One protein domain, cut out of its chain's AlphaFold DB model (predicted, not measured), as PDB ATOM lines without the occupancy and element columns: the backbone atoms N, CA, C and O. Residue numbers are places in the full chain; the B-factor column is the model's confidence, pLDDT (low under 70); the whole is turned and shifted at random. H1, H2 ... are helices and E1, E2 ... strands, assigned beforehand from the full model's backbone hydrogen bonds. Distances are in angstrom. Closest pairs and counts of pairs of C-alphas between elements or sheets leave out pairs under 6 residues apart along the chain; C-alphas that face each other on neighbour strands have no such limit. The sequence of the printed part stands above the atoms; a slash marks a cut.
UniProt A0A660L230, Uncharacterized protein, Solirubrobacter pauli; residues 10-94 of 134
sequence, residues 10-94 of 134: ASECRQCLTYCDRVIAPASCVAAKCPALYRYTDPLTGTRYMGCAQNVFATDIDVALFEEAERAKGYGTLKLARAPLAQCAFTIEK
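What this domain is: This is residues 10 to 94 of the 134 residues of an uncharacterized protein of Solirubrobacter pauli (UniProt A0A660L230). Two small antiparallel two-stranded sheets lie toward opposite ends of an elongated domain, E1 with E4 at one end and the hairpin of E2 and E3 at the other. The short helix H1 lies between them along the chain's path, and H2 extends to one side from beside E3. The printed part has 85 residues, with two named helices and four named strands in the order E1, H1, E2, E3, H2, E4; the class is mixed, helices and strands, with under half of the residues in named elements. It is only just compact, close to loose, with a radius of gyration of the C-alphas of 13.8 A and spans of 45 by 27 by 24 A.

Where its parts are: E1, residues 20 to 24, begins at C-alpha 20 (23.588, 129.767, 18.068) and is 13.2 A long. H1 is residues 26 to 31, 8.8 A. E2, residues 37 to 41, is 13.9 A, and E3, residues 48 to 52, is 14.1 A. H2, residues 63 to 72, is 14.4 A. E4, residues 90 to 93, is 9.7 A and ends at C-alpha 93 (19.523, 128.135, 14.344).

How they stand to each other: E1 and E4 are antiparallel at 145 degrees, with N 23 and O 91 at 2.9 A. Residues 12 to 13 also pair antiparallel with 20 to 21 of E1. H1 and E3 are near each other. The hairpin E2 and E3 is antiparallel at 154 degrees, with N 49 and O 40 at 2.8 A. The closest C-alphas of E3 and H2, Tyr 49 and Val 63, are 5.3 A apart. H1 and H2 are close but not clearly touching, about perpendicular at 85 degrees; their closest C-alphas, Ala 27 and Glu 70, are 7.8 A apart. E1 is apart from E2, E3 and H2. In H1 and H2 every O i to N i+4 pair is within hydrogen-bond range.

The domain as a whole: The two farthest C-alphas, Cys 16 and Leu 44, are 45.9 A apart. The printed part has no cut. The link from H2 to E4, 17 residues, is long. No printed residue is under 70 in pLDDT.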
ATOM      1  N   ALA A  10      32.805 131.709  12.445       79.31
ATOM      2  CA  ALA A  10      32.159 131.590  11.141       79.31
ATOM      3  C   ALA A  10      30.974 130.612  11.152       79.31
ATOM      4  O   ALA A  10      30.043 130.783  10.366       79.31
ATOM      5  N   SER A  11      30.964 129.633  12.057       87.25
ATOM      6  CA  SER A  11      29.919 128.609  12.151       87.25
ATOM      7  C   SER A  11      28.997 128.774  13.354       87.25
ATOM      8  O   SER A  11      27.852 128.357  13.279       87.25
ATOM      9  N   GLU A  12      29.462 129.360  14.456       90.44
ATOM     10  CA  GLU A  12      28.725 129.395  15.721       90.44
ATOM     11  C   GLU A  12      29.025 130.654  16.552       90.44
ATOM     12  O   GLU A  12      30.110 131.239  16.499       90.44
ATOM     13  N   CYS A  13      28.042 131.083  17.341       89.00
ATOM     14  CA  CYS A  13      28.144 132.222  18.245       89.00
ATOM     15  C   CYS A  13      28.242 131.746  19.689       89.00
ATOM     16  O   CYS A  13      27.359 131.035  20.164       89.00
ATOM     17  N   ARG A  14      29.257 132.227  20.414       88.56
ATOM     18  CA  ARG A  14      29.474 131.920  21.839       88.56
ATOM     19  C   ARG A  14      29.450 133.148  22.759       88.56
ATOM     20  O   ARG A  14      29.973 133.098  23.864       88.56
ATOM     21  N   GLN A  15      28.894 134.278  22.310       84.81
ATOM     22  CA  GLN A  15      28.871 135.511  23.122       84.81
ATOM     23  C   GLN A  15      27.815 135.502  24.242       84.81
ATOM     24  O   GLN A  15      27.879 136.330  25.152       84.81
ATOM     25  N   CYS A  16      26.840 134.593  24.173       83.19
ATOM     26  CA  CYS A  16      25.843 134.354  25.219       83.19
ATOM     27  C   CYS A  16      26.132 133.018  25.927       83.19
ATOM     28  O   CYS A  16      26.976 132.246  25.477       83.19
ATOM     29  N   LEU A  17      25.400 132.722  27.007       77.62
ATOM     30  CA  LEU A  17      25.502 131.443  27.731       77.62
ATOM     31  C   LEU A  17      24.999 130.234  26.922       77.62
ATOM     32  O   LEU A  17      25.271 129.095  27.289       77.62
ATOM     33  N   THR A  18      24.273 130.466  25.829       82.25
ATOM     34  CA  THR A  18      23.813 129.426  24.902       82.25
ATOM     35  C   THR A  18      24.270 129.752  23.487       82.25
ATOM     36  O   THR A  18      24.426 130.926  23.129       82.25
ATOM     37  N   TYR A  19      24.522 128.714  22.693       87.62
ATOM     38  CA  TYR A  19      25.179 128.832  21.398       87.62
ATOM     39  C   TYR A  19      24.169 128.830  20.259       87.62
ATOM     40  O   TYR A  19      23.246 128.027  20.245       87.62
ATOM     41  N   CYS A  20      24.350 129.749  19.316       90.44
ATOM     42  CA  CYS A  20      23.588 129.767  18.068       90.44
ATOM     43  C   CYS A  20      24.488 129.276  16.944       90.44
ATOM     44  O   CYS A  20      25.648 129.688  16.877       90.44
ATOM     45  N   ASP A  21      23.937 128.484  16.036       93.69
ATOM     46  CA  ASP A  21      24.681 127.914  14.924       93.69
ATOM     47  C   ASP A  21      24.226 128.527  13.605       93.69
ATOM     48  O   ASP A  21      23.048 128.810  13.389       93.69
ATOM     49  N   ARG A  22      25.177 128.748  12.699       94.56
ATOM     50  CA  ARG A  22      24.857 128.959  11.294       94.56
ATOM     51  C   ARG A  22      24.564 127.601  10.694       94.56
ATOM     52  O   ARG A  22      25.375 126.676  10.806       94.56
ATOM     53  N   VAL A  23      23.442 127.513  10.000       96.56
ATOM     54  CA  VAL A  23      22.998 126.294   9.338       96.56
ATOM     55  C   VAL A  23      22.652 126.569   7.879       96.56
ATOM     56  O   VAL A  23      22.327 127.692   7.500       96.56
ATOM     57  N   ILE A  24      22.754 125.550   7.035       96.94
ATOM     58  CA  ILE A  24      22.428 125.617   5.611       96.94
ATOM     59  C   ILE A  24      21.500 124.469   5.249       96.94
ATOM     60  O   ILE A  24      21.739 123.326   5.630       96.94
ATOM     61  N   ALA A  25      20.441 124.762   4.500       97.00
ATOM     62  CA  ALA A  25      19.586 123.730   3.929       97.00
ATOM     63  C   ALA A  25      20.217 123.224   2.622       97.00
ATOM     64  O   ALA A  25      20.347 124.022   1.686       97.00
ATOM     65  N   PRO A  26      20.579 121.934   2.487       97.00
ATOM     66  CA  PRO A  26      21.128 121.395   1.238       97.00
ATOM     67  C   PRO A  26      20.195 121.593   0.034       97.00
ATOM     68  O   PRO A  26      20.667 121.808  -1.084       97.00
ATOM     69  N   ALA A  27      18.880 121.639   0.272       97.00
ATOM     70  CA  ALA A  27      17.873 121.986  -0.727       97.00
ATOM     71  C   ALA A  27      18.133 123.341  -1.401       97.00
ATOM     72  O   ALA A  27      17.979 123.464  -2.616       97.00
ATOM     73  N   SER A  28      18.616 124.341  -0.652       96.88
ATOM     74  CA  SER A  28      18.963 125.650  -1.217       96.88
ATOM     75  C   SER A  28      20.132 125.566  -2.207       96.88
ATOM     76  O   SER A  28      20.098 126.205  -3.257       96.88
ATOM     77  N   CYS A  29      21.128 124.716  -1.931       96.88
ATOM     78  CA  CYS A  29      22.261 124.479  -2.826       96.88
ATOM     79  C   CYS A  29      21.817 123.812  -4.133       96.88
ATOM     80  O   CYS A  29      22.317 124.163  -5.204       96.88
ATOM     81  N   VAL A  30      20.877 122.864  -4.046       96.44
ATOM     82  CA  VAL A  30      20.293 122.178  -5.208       96.44
ATOM     83  C   VAL A  30      19.451 123.149  -6.038       96.44
ATOM     84  O   VAL A  30      19.669 123.255  -7.245       96.44
ATOM     85  N   ALA A  31      18.543 123.894  -5.401       96.38
ATOM     86  CA  ALA A  31      17.673 124.862  -6.068       96.38
ATOM     87  C   ALA A  31      18.473 125.962  -6.783       96.38
ATOM     88  O   ALA A  31      18.174 126.308  -7.926       96.38
ATOM     89  N   ALA A  32      19.542 126.455  -6.150       95.38
ATOM     90  CA  ALA A  32      20.438 127.456  -6.722       95.38
ATOM     91  C   ALA A  32      21.401 126.901  -7.788       95.38
ATOM     92  O   ALA A  32      22.187 127.668  -8.341       95.38
ATOM     93  N   LYS A  33      21.385 125.584  -8.061       95.81
ATOM     94  CA  LYS A  33      22.366 124.898  -8.924       95.81
ATOM     95  C   LYS A  33      23.803 125.295  -8.566       95.81
ATOM     96  O   LYS A  33      24.595 125.674  -9.426       95.81
ATOM     97  N   CYS A  34      24.108 125.261  -7.268       96.25
ATOM     98  CA  CYS A  34      25.357 125.778  -6.723       96.25
ATOM     99  C   CYS A  34      26.575 125.138  -7.424       96.25
ATOM    100  O   CYS A  34      26.707 123.914  -7.383       96.25
ATOM    101  N   PRO A  35      27.511 125.929  -7.987       94.88
ATOM    102  CA  PRO A  35      28.695 125.394  -8.667       94.88
ATOM    103  C   PRO A  35      29.620 124.573  -7.762       94.88
ATOM    104  O   PRO A  35      30.395 123.752  -8.237       94.88
ATOM    105  N   ALA A  36      29.557 124.805  -6.447       95.44
ATOM    106  CA  ALA A  36      30.338 124.066  -5.463       95.44
ATOM    107  C   ALA A  36      29.651 122.772  -4.989       95.44
ATOM    108  O   ALA A  36      30.249 122.048  -4.195       95.44
ATOM    109  N   LEU A  37      28.413 122.491  -5.413       97.50
ATOM    110  CA  LEU A  37      27.718 121.250  -5.077       97.50
ATOM    111  C   LEU A  37      28.182 120.146  -6.032       97.50
ATOM    112  O   LEU A  37      27.803 120.134  -7.203       97.50
ATOM    113  N   TYR A  38      28.990 119.215  -5.532       97.31
ATOM    114  CA  TYR A  38      29.399 118.046  -6.304       97.31
ATOM    115  C   TYR A  38      28.457 116.872  -6.064       97.31
ATOM    116  O   TYR A  38      27.731 116.812  -5.070       97.31
ATOM    117  N   ARG A  39      28.504 115.917  -6.991       97.44
ATOM    118  CA  ARG A  39      27.842 114.619  -6.886       97.44
ATOM    119  C   ARG A  39      28.805 113.545  -7.353       97.44
ATOM    120  O   ARG A  39      29.521 113.763  -8.329       97.44
ATOM    121  N   TYR A  40      28.802 112.402  -6.690       97.25
ATOM    122  CA  TYR A  40      29.567 111.241  -7.126       97.25
ATOM    123  C   TYR A  40      28.801 109.956  -6.820       97.25
ATOM    124  O   TYR A  40      27.899 109.940  -5.982       97.25
ATOM    125  N   THR A  41      29.159 108.889  -7.521       98.19
ATOM    126  CA  THR A  41      28.663 107.541  -7.244       98.19
ATOM    127  C   THR A  41      29.801 106.755  -6.620       98.19
ATOM    128  O   THR A  41      30.889 106.701  -7.193       98.19
ATOM    129  N   ASP A  42      29.568 106.169  -5.453       96.75
ATOM    130  CA  ASP A  42      30.515 105.251  -4.835       96.75
ATOM    131  C   ASP A  42      30.642 103.995  -5.720       96.75
ATOM    132  O   ASP A  42      29.640 103.319  -5.968       96.75
ATOM    133  N   PRO A  43      31.843 103.671  -6.229       96.19
ATOM    134  CA  PRO A  43      32.037 102.544  -7.135       96.19
ATOM    135  C   PRO A  43      31.842 101.173  -6.473       96.19
ATOM    136  O   PRO A  43      31.630 100.196  -7.186       96.19
ATOM    137  N   LEU A  44      31.928 101.073  -5.142       96.44
ATOM    138  CA  LEU A  44      31.770  99.806  -4.421       96.44
ATOM    139  C   LEU A  44      30.304  99.503  -4.118       96.44
ATOM    140  O   LEU A  44      29.878  98.354  -4.211       96.44
ATOM    141  N   THR A  45      29.538 100.528  -3.744       96.38
ATOM    142  CA  THR A  45      28.142 100.378  -3.306       96.38
ATOM    143  C   THR A  45      27.128 100.773  -4.379       96.38
ATOM    144  O   THR A  45      25.976 100.356  -4.318       96.38
ATOM    145  N   GLY A  46      27.535 101.572  -5.369       96.50
ATOM    146  CA  GLY A  46      26.637 102.194  -6.343       96.50
ATOM    147  C   GLY A  46      25.824 103.364  -5.774       96.50
ATOM    148  O   GLY A  46      25.028 103.964  -6.500       96.50
ATOM    149  N   THR A  47      26.009 103.711  -4.498       97.31
ATOM    150  CA  THR A  47      25.267 104.785  -3.835       97.31
ATOM    151  C   THR A  47      25.709 106.148  -4.354       97.31
ATOM    152  O   THR A  47      26.898 106.417  -4.529       97.31
ATOM    153  N   ARG A  48      24.741 107.034  -4.606       98.00
ATOM    154  CA  ARG A  48      25.007 108.406  -5.044       98.00
ATOM    155  C   ARG A  48      25.065 109.328  -3.842       98.00
ATOM    156  O   ARG A  48      24.111 109.404  -3.075       98.00
ATOM    157  N   TYR A  49      26.140 110.091  -3.756       98.19
ATOM    158  CA  TYR A  49      26.351 111.094  -2.728       98.19
ATOM    159  C   TYR A  49      26.449 112.486  -3.345       98.19
ATOM    160  O   TYR A  49      26.814 112.651  -4.514       98.19
ATOM    161  N   MET A  50      26.125 113.500  -2.551       97.88
ATOM    162  CA  MET A  50      26.359 114.899  -2.879       97.88
ATOM    163  C   MET A  50      26.990 115.639  -1.705       97.88
ATOM    164  O   MET A  50      26.669 115.370  -0.551       97.88
ATOM    165  N   GLY A  51      27.842 116.611  -2.008       97.56
ATOM    166  CA  GLY A  51      28.583 117.359  -0.999       97.56
ATOM    167  C   GLY A  51      29.016 118.735  -1.487       97.56
ATOM    168  O   GLY A  51      28.763 119.128  -2.628       97.56
ATOM    169  N   CYS A  52      29.658 119.501  -0.607       97.44
ATOM    170  CA  CYS A  52      30.170 120.829  -0.928       97.44
ATOM    171  C   CYS A  52      31.684 120.789  -1.141       97.44
ATOM    172  O   CYS A  52      32.437 120.565  -0.196       97.44
ATOM    173  N   ALA A  53      32.156 121.127  -2.342       96.62
ATOM    174  CA  ALA A  53      33.588 121.184  -2.662       96.62
ATOM    175  C   ALA A  53      34.352 122.179  -1.766       96.62
ATOM    176  O   ALA A  53      35.533 122.012  -1.475       96.62
ATOM    177  N   GLN A  54      33.652 123.213  -1.291       94.31
ATOM    178  CA  GLN A  54      34.195 124.254  -0.416       94.31
ATOM    179  C   GLN A  54      34.087 123.892   1.073       94.31
ATOM    180  O   GLN A  54      34.535 124.652   1.930       94.31
ATOM    181  N   ASN A  55      33.533 122.714   1.391       94.38
ATOM    182  CA  ASN A  55      33.340 122.208   2.747       94.38
ATOM    183  C   ASN A  55      32.565 123.184   3.656       94.38
ATOM    184  O   ASN A  55      32.851 123.279   4.851       94.38
ATOM    185  N   VAL A  56      31.606 123.937   3.092       94.50
ATOM    186  CA  VAL A  56      30.710 124.819   3.868       94.50
ATOM    187  C   VAL A  56      29.908 123.986   4.865       94.50
ATOM    188  O   VAL A  56      29.846 124.336   6.037       94.50
ATOM    189  N   PHE A  57      29.401 122.836   4.426       95.06
ATOM    190  CA  PHE A  57      29.056 121.700   5.276       95.06
ATOM    191  C   PHE A  57      30.026 120.555   4.952       95.06
ATOM    192  O   PHE A  57      30.482 120.440   3.814       95.06
ATOM    193  N   ALA A  58      30.394 119.762   5.958       93.31
ATOM    194  CA  ALA A  58      31.456 118.753   5.840       93.31
ATOM    195  C   ALA A  58      30.944 117.334   5.549       93.31
ATOM    196  O   ALA A  58      31.747 116.426   5.365       93.31
ATOM    197  N   THR A  59      29.628 117.136   5.558       94.25
ATOM    198  CA  THR A  59      29.011 115.815   5.430       94.25
ATOM    199  C   THR A  59      28.567 115.572   3.996       94.25
ATOM    200  O   THR A  59      27.858 116.400   3.425       94.25
ATOM    201  N   ASP A  60      28.939 114.417   3.450       96.69
ATOM    202  CA  ASP A  60      28.351 113.905   2.217       96.69
ATOM    203  C   ASP A  60      26.960 113.333   2.487       96.69
ATOM    204  O   ASP A  60      26.736 112.595   3.446       96.69
ATOM    205  N   ILE A  61      26.015 113.702   1.632       97.69
ATOM    206  CA  ILE A  61      24.598 113.387   1.767       97.69
ATOM    207  C   ILE A  61      24.244 112.325   0.735       97.69
ATOM    208  O   ILE A  61      24.483 112.522  -0.456       97.69
ATOM    209  N   ASP A  62      23.639 111.227   1.179       98.00
ATOM    210  CA  ASP A  62      23.024 110.252   0.280       98.00
ATOM    211  C   ASP A  62      21.887 110.922  -0.507       98.00
ATOM    212  O   ASP A  62      20.933 111.459   0.065       98.00
ATOM    213  N   VAL A  63      22.002 110.909  -1.834       97.94
ATOM    214  CA  VAL A  63      21.071 111.595  -2.734       97.94
ATOM    215  C   VAL A  63      19.683 110.962  -2.690       97.94
ATOM    216  O   VAL A  63      18.694 111.687  -2.767       97.94
ATOM    217  N   ALA A  64      19.584 109.639  -2.551       97.38
ATOM    218  CA  ALA A  64      18.292 108.962  -2.508       97.38
ATOM    219  C   ALA A  64      17.536 109.307  -1.218       97.38
ATOM    220  O   ALA A  64      16.363 109.677  -1.285       97.38
ATOM    221  N   LEU A  65      18.223 109.276  -0.070       96.81
ATOM    222  CA  LEU A  65      17.637 109.675   1.217       96.81
ATOM    223  C   LEU A  65      17.261 111.158   1.238       96.81
ATOM    224  O   LEU A  65      16.221 111.533   1.777       96.81
ATOM    225  N   PHE A  66      18.088 112.007   0.626       97.81
ATOM    226  CA  PHE A  66      17.771 113.420   0.465       97.81
ATOM    227  C   PHE A  66      16.490 113.626  -0.342       97.81
ATOM    228  O   PHE A  66      15.569 114.292   0.123       97.81
ATOM    229  N   GLU A  67      16.403 113.027  -1.531       96.81
ATOM    230  CA  GLU A  67      15.228 113.150  -2.397       96.81
ATOM    231  C   GLU A  67      13.963 112.590  -1.731       96.81
ATOM    232  O   GLU A  67      12.873 113.130  -1.924       96.81
ATOM    233  N   GLU A  68      14.083 111.521  -0.944       97.50
ATOM    234  CA  GLU A  68      12.979 110.977  -0.153       97.50
ATOM    235  C   GLU A  68      12.503 111.950   0.931       97.50
ATOM    236  O   GLU A  68      11.305 112.226   1.018       97.50
ATOM    237  N   ALA A  69      13.423 112.521   1.708       97.00
ATOM    238  CA  ALA A  69      13.083 113.472   2.761       97.00
ATOM    239  C   ALA A  69      12.469 114.768   2.203       97.00
ATOM    240  O   ALA A  69      11.487 115.275   2.754       97.00
ATOM    241  N   GLU A  70      12.993 115.274   1.082       96.81
ATOM    242  CA  GLU A  70      12.464 116.458   0.389       96.81
ATOM    243  C   GLU A  70      11.040 116.249  -0.138       96.81
ATOM    244  O   GLU A  70      10.234 117.177  -0.094       96.81
ATOM    245  N   ARG A  71      10.686 115.032  -0.580       95.56
ATOM    246  CA  ARG A  71       9.297 114.705  -0.960       95.56
ATOM    247  C   ARG A  71       8.338 114.677   0.231       95.56
ATOM    248  O   ARG A  71       7.133 114.801   0.026       95.56
ATOM    249  N   ALA A  72       8.851 114.473   1.442       94.88
ATOM    250  CA  ALA A  72       8.053 114.412   2.656       94.88
ATOM    251  C   ALA A  72       7.919 115.795   3.316       94.88
ATOM    252  O   ALA A  72       6.980 116.534   3.030       94.88
ATOM    253  N   LYS A  73       8.827 116.134   4.236       92.94
ATOM    254  CA  LYS A  73       8.777 117.371   5.041       92.94
ATOM    255  C   LYS A  73       9.994 118.278   4.831       92.94
ATOM    256  O   LYS A  73      10.095 119.305   5.496       92.94
ATOM    257  N   GLY A  74      10.900 117.904   3.927       93.88
ATOM    258  CA  GLY A  74      12.224 118.506   3.791       93.88
ATOM    259  C   GLY A  74      13.290 117.702   4.535       93.88
ATOM    260  O   GLY A  74      13.029 117.111   5.582       93.88
ATOM    261  N   TYR A  75      14.506 117.697   3.996       96.19
ATOM    262  CA  TYR A  75      15.678 117.057   4.593       96.19
ATOM    263  C   TYR A  75      16.144 117.764   5.873       96.19
ATOM    264  O   TYR A  75      16.700 117.139   6.773       96.19
ATOM    265  N   GLY A  76      15.895 119.072   5.966       95.19
ATOM    266  CA  GLY A  76      16.316 119.914   7.082       95.19
ATOM    267  C   GLY A  76      17.616 120.665   6.799       95.19
ATOM    268  O   GLY A  76      17.984 120.923   5.649       95.19
ATOM    269  N   THR A  77      18.292 121.070   7.870       96.44
ATOM    270  CA  THR A  77      19.474 121.933   7.813       96.44
ATOM    271  C   THR A  77      20.704 121.253   8.391       96.44
ATOM    272  O   THR A  77      20.618 120.463   9.327       96.44
ATOM    273  N   LEU A  78      21.870 121.601   7.854       96.31
ATOM    274  CA  LEU A  78      23.170 121.148   8.333       96.31
ATOM    275  C   LEU A  78      23.940 122.313   8.940       96.31
ATOM    276  O   LEU A  78      23.990 123.398   8.359       96.31
ATOM    277  N   LYS A  79      24.599 122.077  10.074       95.06
ATOM    278  CA  LYS A  79      25.526 123.043  10.665       95.06
ATOM    279  C   LYS A  79      26.697 123.323   9.725       95.06
ATOM    280  O   LYS A  79      27.268 122.412   9.120       95.06
ATOM    281  N   LEU A  80      27.081 124.593   9.636       95.19
ATOM    282  CA  LEU A  80      28.249 125.002   8.867       95.19
ATOM    283  C   LEU A  80      29.537 124.478   9.521       95.19
ATOM    284  O   LEU A  80      29.759 124.628  10.719       95.19
ATOM    285  N   ALA A  81      30.429 123.915   8.710       93.31
ATOM    286  CA  ALA A  81      31.775 123.494   9.102       93.31
ATOM    287  C   ALA A  81      32.861 124.519   8.711       93.31
ATOM    288  O   ALA A  81      33.986 124.500   9.241       93.31
ATOM    289  N   ARG A  82      32.538 125.410   7.765       91.50
ATOM    290  CA  ARG A  82      33.370 126.529   7.302       91.50
ATOM    291  C   ARG A  82      32.510 127.753   7.007       91.50
ATOM    292  O   ARG A  82      31.288 127.668   6.965       91.50
ATOM    293  N   ALA A  83      33.176 128.889   6.803       91.19
ATOM    294  CA  ALA A  83      32.517 130.116   6.381       91.19
ATOM    295  C   ALA A  83      31.731 129.892   5.071       91.19
ATOM    296  O   ALA A  83      32.253 129.239   4.162       91.19
ATOM    297  N   PRO A  84      30.497 130.414   4.969       92.88
ATOM    298  CA  PRO A  84      29.723 130.359   3.741       92.88
ATOM    299  C   PRO A  84      30.355 131.256   2.670       92.88
ATOM    300  O   PRO A  84      31.038 132.234   2.978       92.88
ATOM    301  N   LEU A  85      30.095 130.938   1.403       91.69
ATOM    302  CA  LEU A  85      30.398 131.837   0.290       91.69
ATOM    303  C   LEU A  85      29.263 132.845   0.087       91.69
ATOM    304  O   LEU A  85      28.158 132.638   0.585       91.69
ATOM    305  N   ALA A  86      29.514 133.909  -0.678       89.06
ATOM    306  CA  ALA A  86      28.540 134.979  -0.910       89.06
ATOM    307  C   ALA A  86      27.205 134.476  -1.498       89.06
ATOM    308  O   ALA A  86      26.150 135.017  -1.189       89.06
ATOM    309  N   GLN A  87      27.238 133.413  -2.304       89.00
ATOM    310  CA  GLN A  87      26.048 132.792  -2.890       89.00
ATOM    311  C   GLN A  87      25.330 131.791  -1.969       89.00
ATOM    312  O   GLN A  87      24.272 131.279  -2.329       89.00
ATOM    313  N   CYS A  88      25.914 131.428  -0.824       94.19
ATOM    314  CA  CYS A  88      25.342 130.418   0.062       94.19
ATOM    315  C   CYS A  88      24.184 131.002   0.879       94.19
ATOM    316  O   CYS A  88      24.379 131.915   1.679       94.19
ATOM    317  N   ALA A  89      22.997 130.410   0.748       94.12
ATOM    318  CA  ALA A  89      21.836 130.746   1.566       94.12
ATOM    319  C   ALA A  89      21.896 130.006   2.916       94.12
ATOM    320  O   ALA A  89      21.442 128.868   3.031       94.12
ATOM    321  N   PHE A  90      22.481 130.638   3.933       94.81
ATOM    322  CA  PHE A  90      22.497 130.124   5.306       94.81
ATOM    323  C   PHE A  90      21.484 130.865   6.190       94.81
ATOM    324  O   PHE A  90      21.082 131.992   5.899       94.81
ATOM    325  N   THR A  91      21.096 130.241   7.295       94.81
ATOM    326  CA  THR A  91      20.252 130.820   8.346       94.81
ATOM    327  C   THR A  91      20.891 130.599   9.717       94.81
ATOM    328  O   THR A  91      21.950 129.977   9.831       94.81
ATOM    329  N   ILE A  92      20.280 131.156  10.766       92.94
ATOM    330  CA  ILE A  92      20.725 130.969  12.148       92.94
ATOM    331  C   ILE A  92      19.735 130.065  12.869       92.94
ATOM    332  O   ILE A  92      18.575 130.443  13.050       92.94
ATOM    333  N   GLU A  93      20.217 128.923  13.338       92.75
ATOM    334  CA  GLU A  93      19.523 128.135  14.344       92.75
ATOM    335  C   GLU A  93      19.778 128.784  15.706       92.75
ATOM    336  O   GLU A  93      20.897 128.801  16.235       92.75
ATOM    337  N   LYS A  94      18.740 129.439  16.231       87.31
ATOM    338  CA  LYS A  94      18.813 130.130  17.515       87.31
ATOM    339  C   LYS A  94      18.670 129.116  18.634       87.31
ATOM    340  O   LYS A  94      17.752 128.310  18.627       87.31
TER     341      LYS A  94